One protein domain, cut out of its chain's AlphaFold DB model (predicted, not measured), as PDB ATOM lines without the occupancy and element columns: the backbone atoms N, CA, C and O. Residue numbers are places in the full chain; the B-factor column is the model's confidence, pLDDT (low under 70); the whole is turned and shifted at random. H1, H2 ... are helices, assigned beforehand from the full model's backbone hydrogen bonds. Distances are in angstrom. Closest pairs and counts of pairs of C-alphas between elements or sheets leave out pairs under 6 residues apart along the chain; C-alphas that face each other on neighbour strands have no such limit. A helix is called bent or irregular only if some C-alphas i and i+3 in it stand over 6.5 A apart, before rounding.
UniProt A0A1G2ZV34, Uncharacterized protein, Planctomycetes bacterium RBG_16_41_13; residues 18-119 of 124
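This is residues 18 to 119 of the 124 residues of an uncharacterized protein of Planctomycetes bacterium RBG_16_41_13 (UniProt A0A1G2ZV34). Six short helices are strung on a winding chain that has more loop than helix: H1, H2 and H3 follow one another as a small cluster, while H5 and H6 lie at opposite ends of the body. The long stretch of residues 76 to 89 crosses the body between H5 and H6, H4 lies by itself, and residues 110 to 119 stick out as a tail. The printed part has 102 residues with six named helices, H1 to H6 in order along the chain, and no named strand. Its class is all helix, with no strand among the named elements, though these hold under half of the residues, 46 of 102. It is only just compact, close to loose, with a radius of gyration of the C-alphas of 15.2 A and spans of 42 by 41 by 25 A.

H1, residues 18 to 23, and H2, residues 29 to 33, only just touch, with 3 pairs of C-alphas within 8 A; the closest C-alphas, of Leu 20 and Lys 32, are 5.9 A apart. H2 and H3, residues 35 to 47, only just touch, with 3 such pairs, and only at the corner by their link; the closest C-alphas, of Trp 31 and Gly 37, are 4.7 A apart. H1 and H3 also only just touch, with 3 pairs, and H3 does so with residues 38 to 42 alone; the closest C-alphas, of Val 23 and Ser 41, are 7.4 A apart. H1 and H3 run the same way at a steep tilt of 69.8 degrees, only just short of about perpendicular. H4, residues 57 to 60, and H5, residues 67 to 75, touch no helix. H6, residues 90 to 98, is close to H2 but not clearly touching; the closest C-alphas, of Glu 30 and Ile 96, are 6.9 A apart. In H5 and H6 every O i to N i+4 pair is within hydrogen-bond range; in H3 it is 7 of 9, in H1 1 of 2, and in H2 0 of 1, with 1 of 2 O i to N i+3 pairs within range, while H4 is too short for an O i to N i+4 pair.

H1 begins at C-alpha 18, (21.476, 1.853, -5.318), and is 9.0 A long; H2 is 8.7 A long and only just irregular, with C-alphas 30 and 33 6.6 A apart. H3, 15.6 A long, ends at C-alpha 47, (25.002, 18.153, -0.436). H4 is 5.5 A long and H5 12.3 A. H6, 12.2 A long, ends at C-alpha 98, (9.870, 9.707, -26.380).

The two C-alphas farthest apart, of Arg 18 and Val 119, are 46.1 A apart. The printed part has no cut, and the link from H5 to H6 is long. Mean pLDDT of the printed part is 86.9; residues 52 to 56 and 115 to 119 are under 70.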
ATOM      1  N   ARG A  18      22.815   2.049  -5.908       90.50
ATOM      2  CA  ARG A  18      21.476   1.853  -5.318       90.50
ATOM      3  C   ARG A  18      20.926   3.129  -4.681       90.50
ATOM      4  O   ARG A  18      19.716   3.267  -4.526       90.50
ATOM      5  N   ILE A  19      21.797   4.081  -4.339       90.88
ATOM      6  CA  ILE A  19      21.384   5.417  -3.893       90.88
ATOM      7  C   ILE A  19      20.588   6.148  -4.972       90.88
ATOM      8  O   ILE A  19      19.668   6.880  -4.621       90.88
ATOM      9  N   LEU A  20      20.893   5.935  -6.255       92.44
ATOM     10  CA  LEU A  20      20.187   6.606  -7.345       92.44
ATOM     11  C   LEU A  20      18.708   6.222  -7.361       92.44
ATOM     12  O   LEU A  20      17.861   7.099  -7.457       92.44
ATOM     13  N   GLU A  21      18.392   4.943  -7.154       92.00
ATOM     14  CA  GLU A  21      16.998   4.490  -7.074       92.00
ATOM     15  C   GLU A  21      16.240   5.197  -5.945       92.00
ATOM     16  O   GLU A  21      15.093   5.583  -6.120       92.00
ATOM     17  N   LYS A  22      16.894   5.434  -4.801       91.31
ATOM     18  CA  LYS A  22      16.281   6.145  -3.670       91.31
ATOM     19  C   LYS A  22      16.133   7.644  -3.925       91.31
ATOM     20  O   LYS A  22      15.124   8.220  -3.541       91.31
ATOM     21  N   VAL A  23      17.145   8.276  -4.519       91.56
ATOM     22  CA  VAL A  23      17.154   9.726  -4.782       91.56
ATOM     23  C   VAL A  23      16.102  10.096  -5.822       91.56
ATOM     24  O   VAL A  23      15.396  11.078  -5.636       91.56
ATOM     25  N   PHE A  24      15.972   9.290  -6.874       93.00
ATOM     26  CA  PHE A  24      15.113   9.587  -8.019       93.00
ATOM     27  C   PHE A  24      13.754   8.868  -7.982       93.00
ATOM     28  O   PHE A  24      13.001   8.953  -8.945       93.00
ATOM     29  N   ALA A  25      13.408   8.168  -6.891       89.69
ATOM     30  CA  ALA A  25      12.172   7.381  -6.793       89.69
ATOM     31  C   ALA A  25      10.904   8.192  -7.120       89.69
ATOM     32  O   ALA A  25      10.012   7.691  -7.796       89.69
ATOM     33  N   ASN A  26      10.848   9.443  -6.653       85.19
ATOM     34  CA  ASN A  26       9.670  10.311  -6.756       85.19
ATOM     35  C   ASN A  26       9.961  11.661  -7.437       85.19
ATOM     36  O   ASN A  26       9.078  12.510  -7.501       85.19
ATOM     37  N   ASP A  27      11.189  11.877  -7.908       84.81
ATOM     38  CA  ASP A  27      11.655  13.153  -8.460       84.81
ATOM     39  C   ASP A  27      12.510  12.845  -9.693       84.81
ATOM     40  O   ASP A  27      13.648  12.400  -9.566       84.81
ATOM     41  N   HIS A  28      11.911  12.973 -10.880       89.12
ATOM     42  CA  HIS A  28      12.515  12.679 -12.186       89.12
ATOM     43  C   HIS A  28      13.312  11.352 -12.274       89.12
ATOM     44  O   HIS A  28      14.532  11.379 -12.465       89.12
ATOM     45  N   PRO A  29      12.657  10.172 -12.203       92.44
ATOM     46  CA  PRO A  29      13.308   8.858 -12.317       92.44
ATOM     47  C   PRO A  29      14.262   8.716 -13.510       92.44
ATOM     48  O   PRO A  29      15.295   8.055 -13.418       92.44
ATOM     49  N   GLU A  30      13.930   9.356 -14.628       92.06
ATOM     50  CA  GLU A  30      14.704   9.375 -15.866       92.06
ATOM     51  C   GLU A  30      16.090  10.038 -15.726       92.06
ATOM     52  O   GLU A  30      17.019   9.716 -16.468       92.06
ATOM     53  N   TRP A  31      16.277  10.924 -14.743       93.50
ATOM     54  CA  TRP A  31      17.532  11.655 -14.536       93.50
ATOM     55  C   TRP A  31      18.638  10.808 -13.916       93.50
ATOM     56  O   TRP A  31      19.806  11.191 -13.991       93.50
ATOM     57  N   LYS A  32      18.316   9.630 -13.367       92.81
ATOM     58  CA  LYS A  32      19.296   8.742 -12.722       92.81
ATOM     59  C   LYS A  32      20.391   8.226 -13.660       92.81
ATOM     60  O   LYS A  32      21.411   7.720 -13.197       92.81
ATOM     61  N   HIS A  33      20.187   8.347 -14.970       90.69
ATOM     62  CA  HIS A  33      21.147   7.953 -16.001       90.69
ATOM     63  C   HIS A  33      21.913   9.136 -16.606       90.69
ATOM     64  O   HIS A  33      22.788   8.931 -17.448       90.69
ATOM     65  N   LEU A  34      21.609  10.364 -16.180       93.44
ATOM     66  CA  LEU A  34      22.216  11.585 -16.690       93.44
ATOM     67  C   LEU A  34      23.190  12.166 -15.667       93.44
ATOM     68  O   LEU A  34      22.791  12.499 -14.553       93.44
ATOM     69  N   ASP A  35      24.442  12.387 -16.066       93.38
ATOM     70  CA  ASP A  35      25.454  13.018 -15.206       93.38
ATOM     71  C   ASP A  35      24.981  14.385 -14.678       93.38
ATOM     72  O   ASP A  35      25.167  14.695 -13.502       93.38
ATOM     73  N   ALA A  36      24.298  15.171 -15.519       92.44
ATOM     74  CA  ALA A  36      23.689  16.437 -15.114       92.44
ATOM     75  C   ALA A  36      22.578  16.239 -14.070       92.44
ATOM     76  O   ALA A  36      22.543  16.944 -13.066       92.44
ATOM     77  N   GLY A  37      21.709  15.243 -14.259       93.12
ATOM     78  CA  GLY A  37      20.644  14.920 -13.309       93.12
ATOM     79  C   GLY A  37      21.190  14.507 -11.940       93.12
ATOM     80  O   GLY A  37      20.724  14.989 -10.903       93.12
ATOM     81  N   ILE A  38      22.233  13.672 -11.941       93.81
ATOM     82  CA  ILE A  38      22.954  13.239 -10.738       93.81
ATOM     83  C   ILE A  38      23.620  14.433 -10.043       93.81
ATOM     84  O   ILE A  38      23.477  14.574  -8.827       93.81
ATOM     85  N   LEU A  39      24.312  15.305 -10.788       93.31
ATOM     86  CA  LEU A  39      24.941  16.507 -10.233       93.31
ATOM     87  C   LEU A  39      23.900  17.401  -9.547       93.31
ATOM     88  O   LEU A  39      24.087  17.772  -8.388       93.31
ATOM     89  N   HIS A  40      22.793  17.698 -10.231       90.44
ATOM     90  CA  HIS A  40      21.717  18.529  -9.694       90.44
ATOM     91  C   HIS A  40      21.106  17.944  -8.420       90.44
ATOM     92  O   HIS A  40      20.988  18.641  -7.416       90.44
ATOM     93  N   SER A  41      20.760  16.661  -8.432       91.62
ATOM     94  CA  SER A  41      19.976  16.065  -7.343       91.62
ATOM     95  C   SER A  41      20.825  15.719  -6.123       91.62
ATOM     96  O   SER A  41      20.376  15.855  -4.986       91.62
ATOM     97  N   ILE A  42      22.061  15.263  -6.336       92.50
ATOM     98  CA  ILE A  42      22.930  14.816  -5.244       92.50
ATOM     99  C   ILE A  42      23.848  15.941  -4.787       92.50
ATOM    100  O   ILE A  42      23.877  16.253  -3.602       92.50
ATOM    101  N   VAL A  43      24.613  16.539  -5.699       92.25
ATOM    102  CA  VAL A  43      25.646  17.503  -5.308       92.25
ATOM    103  C   VAL A  43      25.018  18.850  -4.992       92.25
ATOM    104  O   VAL A  43      25.185  19.346  -3.885       92.25
ATOM    105  N   LEU A  44      24.263  19.421  -5.930       90.44
ATOM    106  CA  LEU A  44      23.709  20.762  -5.762       90.44
ATOM    107  C   LEU A  44      22.602  20.766  -4.703       90.44
ATOM    108  O   LEU A  44      22.754  21.412  -3.674       90.44
ATOM    109  N   LYS A  45      21.547  19.968  -4.893       89.50
ATOM    110  CA  LYS A  45      20.382  19.939  -3.996       89.50
ATOM    111  C   LYS A  45      20.700  19.329  -2.630       89.50
ATOM    112  O   LYS A  45      20.500  19.967  -1.606       89.50
ATOM    113  N   ARG A  46      21.203  18.090  -2.585       89.62
ATOM    114  CA  ARG A  46      21.327  17.349  -1.316       89.62
ATOM    115  C   ARG A  46      22.581  17.677  -0.501       89.62
ATOM    116  O   ARG A  46      22.494  17.677   0.722       89.62
ATOM    117  N   ILE A  47      23.734  17.884  -1.141       91.25
ATOM    118  CA  ILE A  47      25.002  18.153  -0.436       91.25
ATOM    119  C   ILE A  47      25.181  19.653  -0.182       91.25
ATOM    120  O   ILE A  47      25.556  20.030   0.922       91.25
ATOM    121  N   LEU A  48      24.926  20.494  -1.189       90.06
ATOM    122  CA  LEU A  48      25.146  21.942  -1.099       90.06
ATOM    123  C   LEU A  48      23.889  22.740  -0.728       90.06
ATOM    124  O   LEU A  48      24.007  23.921  -0.424       90.06
ATOM    125  N   GLY A  49      22.702  22.123  -0.736       88.69
ATOM    126  CA  GLY A  49      21.445  22.799  -0.395       88.69
ATOM    127  C   GLY A  49      20.933  23.775  -1.461       88.69
ATOM    128  O   GLY A  49      20.094  24.610  -1.151       88.69
ATOM    129  N   ILE A  50      21.433  23.695  -2.698       87.00
ATOM    130  CA  ILE A  50      21.070  24.580  -3.813       87.00
ATOM    131  C   ILE A  50      19.915  23.950  -4.600       87.00
ATOM    132  O   ILE A  50      20.115  22.972  -5.330       87.00
ATOM    133  N   ASN A  51      18.708  24.506  -4.476       76.94
ATOM    134  CA  ASN A  51      17.510  23.960  -5.116       76.94
ATOM    135  C   ASN A  51      17.253  24.568  -6.502       76.94
ATOM    136  O   ASN A  51      17.318  25.777  -6.697       76.94
ATOM    137  N   SER A  52      16.936  23.712  -7.479       62.81
ATOM    138  CA  SER A  52      16.722  24.055  -8.897       62.81
ATOM    139  C   SER A  52      15.509  24.951  -9.195       62.81
ATOM    140  O   SER A  52      15.411  25.465 -10.308       62.81
ATOM    141  N   ASP A  53      14.595  25.106  -8.243       64.44
ATOM    142  CA  ASP A  53      13.372  25.915  -8.304       64.44
ATOM    143  C   ASP A  53      13.541  27.325  -7.712       64.44
ATOM    144  O   ASP A  53      12.673  28.180  -7.897       64.44
ATOM    145  N   GLU A  54      14.668  27.614  -7.063       58.62
ATOM    146  CA  GLU A  54      14.944  28.941  -6.530       58.62
ATOM    147  C   GLU A  54      15.372  29.905  -7.646       58.62
ATOM    148  O   GLU A  54      16.295  29.647  -8.426       58.62
ATOM    149  N   ALA A  55      14.744  31.084  -7.681       58.97
ATOM    150  CA  ALA A  55      15.137  32.181  -8.568       58.97
ATOM    151  C   ALA A  55      16.625  32.579  -8.407       58.97
ATOM    152  O   ALA A  55      17.214  33.126  -9.343       58.97
ATOM    153  N   GLY A  56      17.232  32.240  -7.263       62.34
ATOM    154  CA  GLY A  56      18.632  32.477  -6.912       62.34
ATOM    155  C   GLY A  56      19.638  31.463  -7.466       62.34
ATOM    156  O   GLY A  56      20.826  31.605  -7.207       62.34
ATOM    157  N   LEU A  57      19.243  30.463  -8.273       71.56
ATOM    158  CA  LEU A  57      20.215  29.500  -8.826       71.56
ATOM    159  C   LEU A  57      21.363  30.178  -9.593       71.56
ATOM    160  O   LEU A  57      22.485  29.679  -9.619       71.56
ATOM    161  N   LYS A  58      21.066  31.313 -10.236       70.56
ATOM    162  CA  LYS A  58      22.036  32.117 -10.991       70.56
ATOM    163  C   LYS A  58      23.072  32.795 -10.095       70.56
ATOM    164  O   LYS A  58      24.157  33.090 -10.584       70.56
ATOM    165  N   ASP A  59      22.742  33.002  -8.824       79.25
ATOM    166  CA  ASP A  59      23.631  33.630  -7.848       79.25
ATOM    167  C   ASP A  59      24.705  32.638  -7.376       79.25
ATOM    168  O   ASP A  59      25.806  33.043  -7.010       79.25
ATOM    169  N   PHE A  60      24.423  31.332  -7.464       84.19
ATOM    170  CA  PHE A  60      25.338  30.265  -7.042       84.19
ATOM    171  C   PHE A  60      25.981  29.500  -8.204       84.19
ATOM    172  O   PHE A  60      27.079  28.962  -8.061       84.19
ATOM    173  N   ILE A  61      25.306  29.407  -9.357       90.06
ATOM    174  CA  ILE A  61      25.706  28.528 -10.461       90.06
ATOM    175  C   ILE A  61      25.825  29.309 -11.764       90.06
ATOM    176  O   ILE A  61      24.846  29.819 -12.315       90.06
ATOM    177  N   LYS A  62      27.030  29.275 -12.336       90.94
ATOM    178  CA  LYS A  62      27.291  29.714 -13.705       90.94
ATOM    179  C   LYS A  62      27.526  28.512 -14.614       90.94
ATOM    180  O   LYS A  62      28.417  27.701 -14.382       90.94
ATOM    181  N   TYR A  63      26.744  28.431 -15.688       89.62
ATOM    182  CA  TYR A  63      26.926  27.435 -16.743       89.62
ATOM    183  C   TYR A  63      27.861  27.994 -17.810       89.62
ATOM    184  O   TYR A  63      27.588  29.049 -18.385       89.62
ATOM    185  N   VAL A  64      28.935  27.269 -18.096       91.06
ATOM    186  CA  VAL A  64      29.924  27.626 -19.118       91.06
ATOM    187  C   VAL A  64      30.034  26.514 -20.149       91.06
ATOM    188  O   VAL A  64      29.791  25.345 -19.855       91.06
ATOM    189  N   LYS A  65      30.357  26.885 -21.391       84.62
ATOM    190  CA  LYS A  65      30.416  25.935 -22.513       84.62
ATOM    191  C   LYS A  65      31.738  25.170 -22.556       84.62
ATOM    192  O   LYS A  65      31.776  24.050 -23.054       84.62
ATOM    193  N   ASN A  66      32.819  25.808 -22.124       87.56
ATOM    194  CA  ASN A  66      34.168  25.291 -22.282       87.56
ATOM    195  C   ASN A  66      34.835  25.102 -20.911       87.56
ATOM    196  O   ASN A  66      34.550  25.820 -19.953       87.56
ATOM    197  N   GLU A  67      35.704  24.099 -20.834       91.69
ATOM    198  CA  GLU A  67      36.409  23.719 -19.610       91.69
ATOM    199  C   GLU A  67      37.405  24.797 -19.162       91.69
ATOM    200  O   GLU A  67      37.474  25.117 -17.978       91.69
ATOM    201  N   THR A  68      38.122  25.414 -20.103       93.19
ATOM    202  CA  THR A  68      39.129  26.449 -19.826       93.19
ATOM    203  C   THR A  68      38.541  27.661 -19.094       93.19
ATOM    204  O   THR A  68      39.127  28.144 -18.130       93.19
ATOM    205  N   GLU A  69      37.359  28.125 -19.497       94.56
ATOM    206  CA  GLU A  69      36.612  29.201 -18.840       94.56
ATOM    207  C   GLU A  69      36.177  28.774 -17.438       94.56
ATOM    208  O   GLU A  69      36.313  29.552 -16.497       94.56
ATOM    209  N   ALA A  70      35.706  27.532 -17.272       94.31
ATOM    210  CA  ALA A  70      35.321  27.006 -15.963       94.31
ATOM    211  C   ALA A  70      36.498  27.032 -14.976       94.31
ATOM    212  O   ALA A  70      36.349  27.464 -13.835       94.31
ATOM    213  N   ILE A  71      37.675  26.598 -15.430       94.81
ATOM    214  CA  ILE A  71      38.904  26.576 -14.633       94.81
ATOM    215  C   ILE A  71      39.356  27.996 -14.306       94.81
ATOM    216  O   ILE A  71      39.616  28.293 -13.142       94.81
ATOM    217  N   SER A  72      39.389  28.883 -15.302       94.50
ATOM    218  CA  SER A  72      39.793  30.281 -15.127       94.50
ATOM    219  C   SER A  72      38.933  31.008 -14.088       94.50
ATOM    220  O   SER A  72      39.461  31.756 -13.268       94.50
ATOM    221  N   LEU A  73      37.623  30.742 -14.062       95.12
ATOM    222  CA  LEU A  73      36.696  31.306 -13.075       95.12
ATOM    223  C   LEU A  73      36.954  30.822 -11.641       95.12
ATOM    224  O   LEU A  73      36.709  31.564 -10.693       95.12
ATOM    225  N   VAL A  74      37.437  29.591 -11.473       95.94
ATOM    226  CA  VAL A  74      37.827  29.074 -10.154       95.94
ATOM    227  C   VAL A  74      39.194  29.624  -9.747       95.94
ATOM    228  O   VAL A  74      39.373  30.053  -8.613       95.94
ATOM    229  N   GLN A  75      40.149  29.674 -10.678       94.50
ATOM    230  CA  GLN A  75      41.491  30.220 -10.439       94.50
ATOM    231  C   GLN A  75      41.474  31.713 -10.091       94.50
ATOM    232  O   GLN A  75      42.291  32.160  -9.293       94.50
ATOM    233  N   SER A  76      40.536  32.481 -10.652       94.62
ATOM    234  CA  SER A  76      40.356  33.898 -10.319       94.62
ATOM    235  C   SER A  76      39.689  34.134  -8.960       94.62
ATOM    236  O   SER A  76      39.604  35.278  -8.520       94.62
ATOM    237  N   GLY A  77      39.193  33.081  -8.301       93.88
ATOM    238  CA  GLY A  77      38.452  33.176  -7.044       93.88
ATOM    239  C   GLY A  77      36.988  33.604  -7.200       93.88
ATOM    240  O   GLY A  77      36.301  33.756  -6.194       93.88
ATOM    241  N   ALA A  78      36.484  33.770  -8.430       94.00
ATOM    242  CA  ALA A  78      35.080  34.117  -8.668       94.00
ATOM    243  C   ALA A  78      34.116  32.969  -8.316       94.00
ATOM    244  O   ALA A  78      32.959  33.218  -7.987       94.00
ATOM    245  N   PHE A  79      34.581  31.717  -8.386       94.62
ATOM    246  CA  PHE A  79      33.825  30.518  -8.018       94.62
ATOM    247  C   PHE A  79      34.684  29.561  -7.187       94.62
ATOM    248  O   PHE A  79      35.898  29.491  -7.352       94.62
ATOM    249  N   GLN A  80      34.049  28.775  -6.314       93.75
ATOM    250  CA  GLN A  80      34.754  27.844  -5.420       93.75
ATOM    251  C   GLN A  80      35.131  26.521  -6.101       93.75
ATOM    252  O   GLN A  80      36.108  25.876  -5.722       93.75
ATOM    253  N   ALA A  81      34.343  26.084  -7.084       94.75
ATOM    254  CA  ALA A  81      34.570  24.835  -7.793       94.75
ATOM    255  C   ALA A  81      33.908  24.835  -9.176       94.75
ATOM    256  O   ALA A  81      32.922  25.532  -9.415       94.75
ATOM    257  N   ALA A  82      34.424  23.987 -10.062       95.62
ATOM    258  CA  ALA A  82      33.856  23.688 -11.366       95.62
ATOM    259  C   ALA A  82      33.559  22.188 -11.498       95.62
ATOM    260  O   ALA A  82      34.383  21.319 -11.176       95.62
ATOM    261  N   PHE A  83      32.377  21.874 -12.026       95.12
ATOM    262  CA  PHE A  83      31.957  20.512 -12.346       95.12
ATOM    263  C   PHE A  83      31.974  20.318 -13.858       95.12
ATOM    264  O   PHE A  83      31.194  20.924 -14.584       95.12
ATOM    265  N   ILE A  84      32.876  19.454 -14.318       93.56
ATOM    266  CA  ILE A  84      32.995  19.060 -15.722       93.56
ATOM    267  C   ILE A  84      32.298  17.712 -15.857       93.56
ATOM    268  O   ILE A  84      32.613  16.775 -15.117       93.56
ATOM    269  N   LEU A  85      31.321  17.643 -16.756       92.50
ATOM    270  CA  LEU A  85      30.454  16.485 -16.941       92.50
ATOM    271  C   LEU A  85      30.711  15.835 -18.294       92.50
ATOM    272  O   LEU A  85      31.114  16.503 -19.249       92.50
ATOM    273  N   ARG A  86      30.421  14.536 -18.395       90.25
ATOM    274  CA  ARG A  86      30.364  13.883 -19.703       90.25
ATOM    275  C   ARG A  86      29.181  14.447 -20.496       90.25
ATOM    276  O   ARG A  86      28.143  14.748 -19.898       90.25
ATOM    277  N   PRO A  87      29.313  14.589 -21.824       89.12
ATOM    278  CA  PRO A  87      28.211  15.045 -22.651       89.12
ATOM    279  C   PRO A  87      27.053  14.044 -22.590       89.12
ATOM    280  O   PRO A  87      27.264  12.832 -22.630       89.12
ATOM    281  N   THR A  88      25.829  14.563 -22.519       90.56
ATOM    282  CA  THR A  88      24.617  13.747 -22.632       90.56
ATOM    283  C   THR A  88      24.536  13.146 -24.035       90.56
ATOM    284  O   THR A  88      24.624  13.882 -25.022       90.56
ATOM    285  N   LEU A  89      24.361  11.827 -24.127       91.69
ATOM    286  CA  LEU A  89      24.282  11.123 -25.408       91.69
ATOM    287  C   LEU A  89      22.949  11.404 -26.110       91.69
ATOM    288  O   LEU A  89      21.919  11.599 -25.457       91.69
ATOM    289  N   ILE A  90      22.945  11.393 -27.445       91.44
ATOM    290  CA  ILE A  90      21.737  11.687 -28.227       91.44
ATOM    291  C   ILE A  90      20.641  10.639 -28.000       91.44
ATOM    292  O   ILE A  90      19.458  10.975 -27.975       91.44
ATOM    293  N   GLU A  91      21.028   9.391 -27.753       93.25
ATOM    294  CA  GLU A  91      20.136   8.289 -27.412       93.25
ATOM    295  C   GLU A  91      19.381   8.590 -26.113       93.25
ATOM    296  O   GLU A  91      18.160   8.473 -26.078       93.25
ATOM    297  N   GLN A  92      20.078   9.098 -25.091       93.06
ATOM    298  CA  GLN A  92      19.471   9.466 -23.809       93.06
ATOM    299  C   GLN A  92      18.485  10.631 -23.962       93.06
ATOM    300  O   GLN A  92      17.410  10.628 -23.363       93.06
ATOM    301  N   VAL A  93      18.823  11.621 -24.799       92.25
ATOM    302  CA  VAL A  93      17.898  12.719 -25.123       92.25
ATOM    303  C   VAL A  93      16.644  12.175 -25.806       92.25
ATOM    304  O   VAL A  93      15.526  12.550 -25.448       92.25
ATOM    305  N   ARG A  94      16.820  11.286 -26.790       93.00
ATOM    306  CA  ARG A  94      15.718  10.675 -27.538       93.00
ATOM    307  C   ARG A  94      14.804   9.869 -26.618       93.00
ATOM    308  O   ARG A  94      13.590  10.005 -26.726       93.00
ATOM    309  N   GLU A  95      15.363   9.058 -25.728       93.94
ATOM    310  CA  GLU A  95      14.609   8.245 -24.768       93.94
ATOM    311  C   GLU A  95      13.721   9.108 -23.865       93.94
ATOM    312  O   GLU A  95      12.521   8.851 -23.752       93.94
ATOM    313  N   ILE A  96      14.271  10.185 -23.294       93.38
ATOM    314  CA  ILE A  96      13.521  11.113 -22.432       93.38
ATOM    315  C   ILE A  96      12.420  11.833 -23.216       93.38
ATOM    316  O   ILE A  96      11.290  11.951 -22.734       93.38
ATOM    317  N   ALA A  97      12.715  12.267 -24.444       92.44
ATOM    318  CA  ALA A  97      11.736  12.918 -25.309       92.44
ATOM    319  C   ALA A  97      10.580  11.975 -25.690       92.44
ATOM    320  O   ALA A  97       9.414  12.362 -25.600       92.44
ATOM    321  N   LEU A  98      10.880  10.726 -26.063       94.50
ATOM    322  CA  LEU A  98       9.870   9.707 -26.380       94.50
ATOM    323  C   LEU A  98       9.005   9.362 -25.164       94.50
ATOM    324  O   LEU A  98       7.798   9.166 -25.305       94.50
ATOM    325  N   ALA A  99       9.594   9.365 -23.969       93.38
ATOM    326  CA  ALA A  99       8.880   9.189 -22.708       93.38
ATOM    327  C   ALA A  99       8.051  10.422 -22.286       93.38
ATOM    328  O   ALA A  99       7.387  10.380 -21.248       93.38
ATOM    329  N   ARG A 100       8.074  11.514 -23.069       92.44
ATOM    330  CA  ARG A 100       7.421  12.801 -22.761       92.44
ATOM    331  C   ARG A 100       7.841  13.362 -21.398       92.44
ATOM    332  O   ARG A 100       7.021  13.893 -20.649       92.44
ATOM    333  N   LYS A 101       9.121  13.206 -21.066       93.19
ATOM    334  CA  LYS A 101       9.737  13.684 -19.825       93.19
ATOM    335  C   LYS A 101      10.611  14.910 -20.077       93.19
ATOM    336  O   LYS A 101      10.873  15.286 -21.218       93.19
ATOM    337  N   VAL A 102      11.027  15.560 -18.993       90.19
ATOM    338  CA  VAL A 102      11.789  16.814 -19.036       90.19
ATOM    339  C   VAL A 102      13.267  16.518 -18.795       90.19
ATOM    340  O   VAL A 102      13.609  15.724 -17.926       90.19
ATOM    341  N   MET A 103      14.153  17.153 -19.564       92.00
ATOM    342  CA  MET A 103      15.605  17.062 -19.362       92.00
ATOM    343  C   MET A 103      16.048  17.894 -18.145       92.00
ATOM    344  O   MET A 103      15.434  18.930 -17.879       92.00
ATOM    345  N   PRO A 104      17.143  17.527 -17.451       88.81
ATOM    346  CA  PRO A 104      17.713  18.378 -16.416       88.81
ATOM    347  C   PRO A 104      18.083  19.770 -16.959       88.81
ATOM    348  O   PRO A 104      18.422  19.917 -18.142       88.81
ATOM    349  N   PRO A 105      18.058  20.818 -16.120       84.75
ATOM    350  CA  PRO A 105      18.419  22.163 -16.548       84.75
ATOM    351  C   PRO A 105      19.805  22.211 -17.201       84.75
ATOM    352  O   PRO A 105      20.778  21.684 -16.671       84.75
ATOM    353  N   LYS A 106      19.893  22.861 -18.370       82.94
ATOM    354  CA  LYS A 106      21.156  23.111 -19.099       82.94
ATOM    355  C   LYS A 106      22.006  21.846 -19.347       82.94
ATOM    356  O   LYS A 106      23.217  21.949 -19.518       82.94
ATOM    357  N   SER A 107      21.377  20.672 -19.444       78.94
ATOM    358  CA  SER A 107      22.051  19.375 -19.618       78.94
ATOM    359  C   SER A 107      22.436  19.026 -21.062       78.94
ATOM    360  O   SER A 107      23.063  17.991 -21.300       78.94
ATOM    361  N   THR A 108      22.034  19.840 -22.042       79.25
ATOM    362  CA  THR A 108      22.310  19.622 -23.472       79.25
ATOM    363  C   THR A 108      22.635  20.934 -24.173       79.25
ATOM    364  O   THR A 108      21.909  21.920 -24.020       79.25
ATOM    365  N   TYR A 109      23.679  20.931 -25.001       78.25
ATOM    366  CA  TYR A 109      24.047  22.046 -25.871       78.25
ATOM    367  C   TYR A 109      24.060  21.570 -27.331       78.25
ATOM    368  O   TYR A 109      24.985  20.882 -27.751       78.25
ATOM    369  N   PHE A 110      23.032  21.927 -28.106       78.50
ATOM    370  CA  PHE A 110      22.953  21.589 -29.531       78.50
ATOM    371  C   PHE A 110      23.734  22.594 -30.377       78.50
ATOM    372  O   PHE A 110      23.541  23.809 -30.249       78.50
ATOM    373  N   TYR A 111      24.602  22.087 -31.255       75.50
ATOM    374  CA  TYR A 111      25.352  22.901 -32.203       75.50
ATOM    375  C   TYR A 111      25.462  22.221 -33.580       75.50
ATOM    376  O   TYR A 111      25.808  21.042 -33.621       75.50
ATOM    377  N   PRO A 112      25.233  22.954 -34.689       78.88
ATOM    378  CA  PRO A 112      24.705  24.321 -34.736       78.88
ATOM    379  C   PRO A 112      23.260  24.382 -34.210       78.88
ATOM    380  O   PRO A 112      22.533  23.390 -34.234       78.88
ATOM    381  N   LYS A 113      22.838  25.544 -33.697       75.12
ATOM    382  CA  LYS A 113      21.425  25.740 -33.338       75.12
ATOM    383  C   LYS A 113      20.592  25.659 -34.616       75.12
ATOM    384  O   LYS A 113      20.988  26.221 -35.635       75.12
ATOM    385  N   LEU A 114      19.454  24.968 -34.552       70.00
ATOM    386  CA  LEU A 114      18.558  24.836 -35.697       70.00
ATOM    387  C   LEU A 114      18.144  26.230 -36.191       70.00
ATOM    388  O   LEU A 114      17.560  27.017 -35.449       70.00
ATOM    389  N   ILE A 115      18.436  26.518 -37.460       68.38
ATOM    390  CA  ILE A 115      18.085  27.783 -38.132       68.38
ATOM    391  C   ILE A 115      16.560  27.884 -38.348       68.38
ATOM    392  O   ILE A 115      16.014  28.957 -38.596       68.38
ATOM    393  N   THR A 116      15.842  26.770 -38.181       61.88
ATOM    394  CA  THR A 116      14.398  26.632 -38.419       61.88
ATOM    395  C   THR A 116      13.520  27.523 -37.539       61.88
ATOM    396  O   THR A 116      12.361  27.735 -37.887       61.88
ATOM    397  N   GLY A 117      14.051  28.113 -36.459       59.78
ATOM    398  CA  GLY A 117      13.345  29.143 -35.684       59.78
ATOM    399  C   GLY A 117      12.913  30.353 -36.527       59.78
ATOM    400  O   GLY A 117      11.893  30.963 -36.229       59.78
ATOM    401  N   VAL A 118      13.627  30.646 -37.622       60.19
ATOM    402  CA  VAL A 118      13.281  31.713 -38.581       60.19
ATOM    403  C   VAL A 118      12.089  31.329 -39.475       60.19
ATOM    404  O   VAL A 118      11.395  32.201 -39.978       60.19
ATOM    405  N   VAL A 119      11.813  30.033 -39.656       61.31
ATOM    406  CA  VAL A 119      10.756  29.538 -40.561       61.31
ATOM    407  C   VAL A 119       9.401  29.408 -39.851       61.31
ATOM    408  O   VAL A 119       8.357  29.542 -40.481       61.31
TER     409      VAL A 119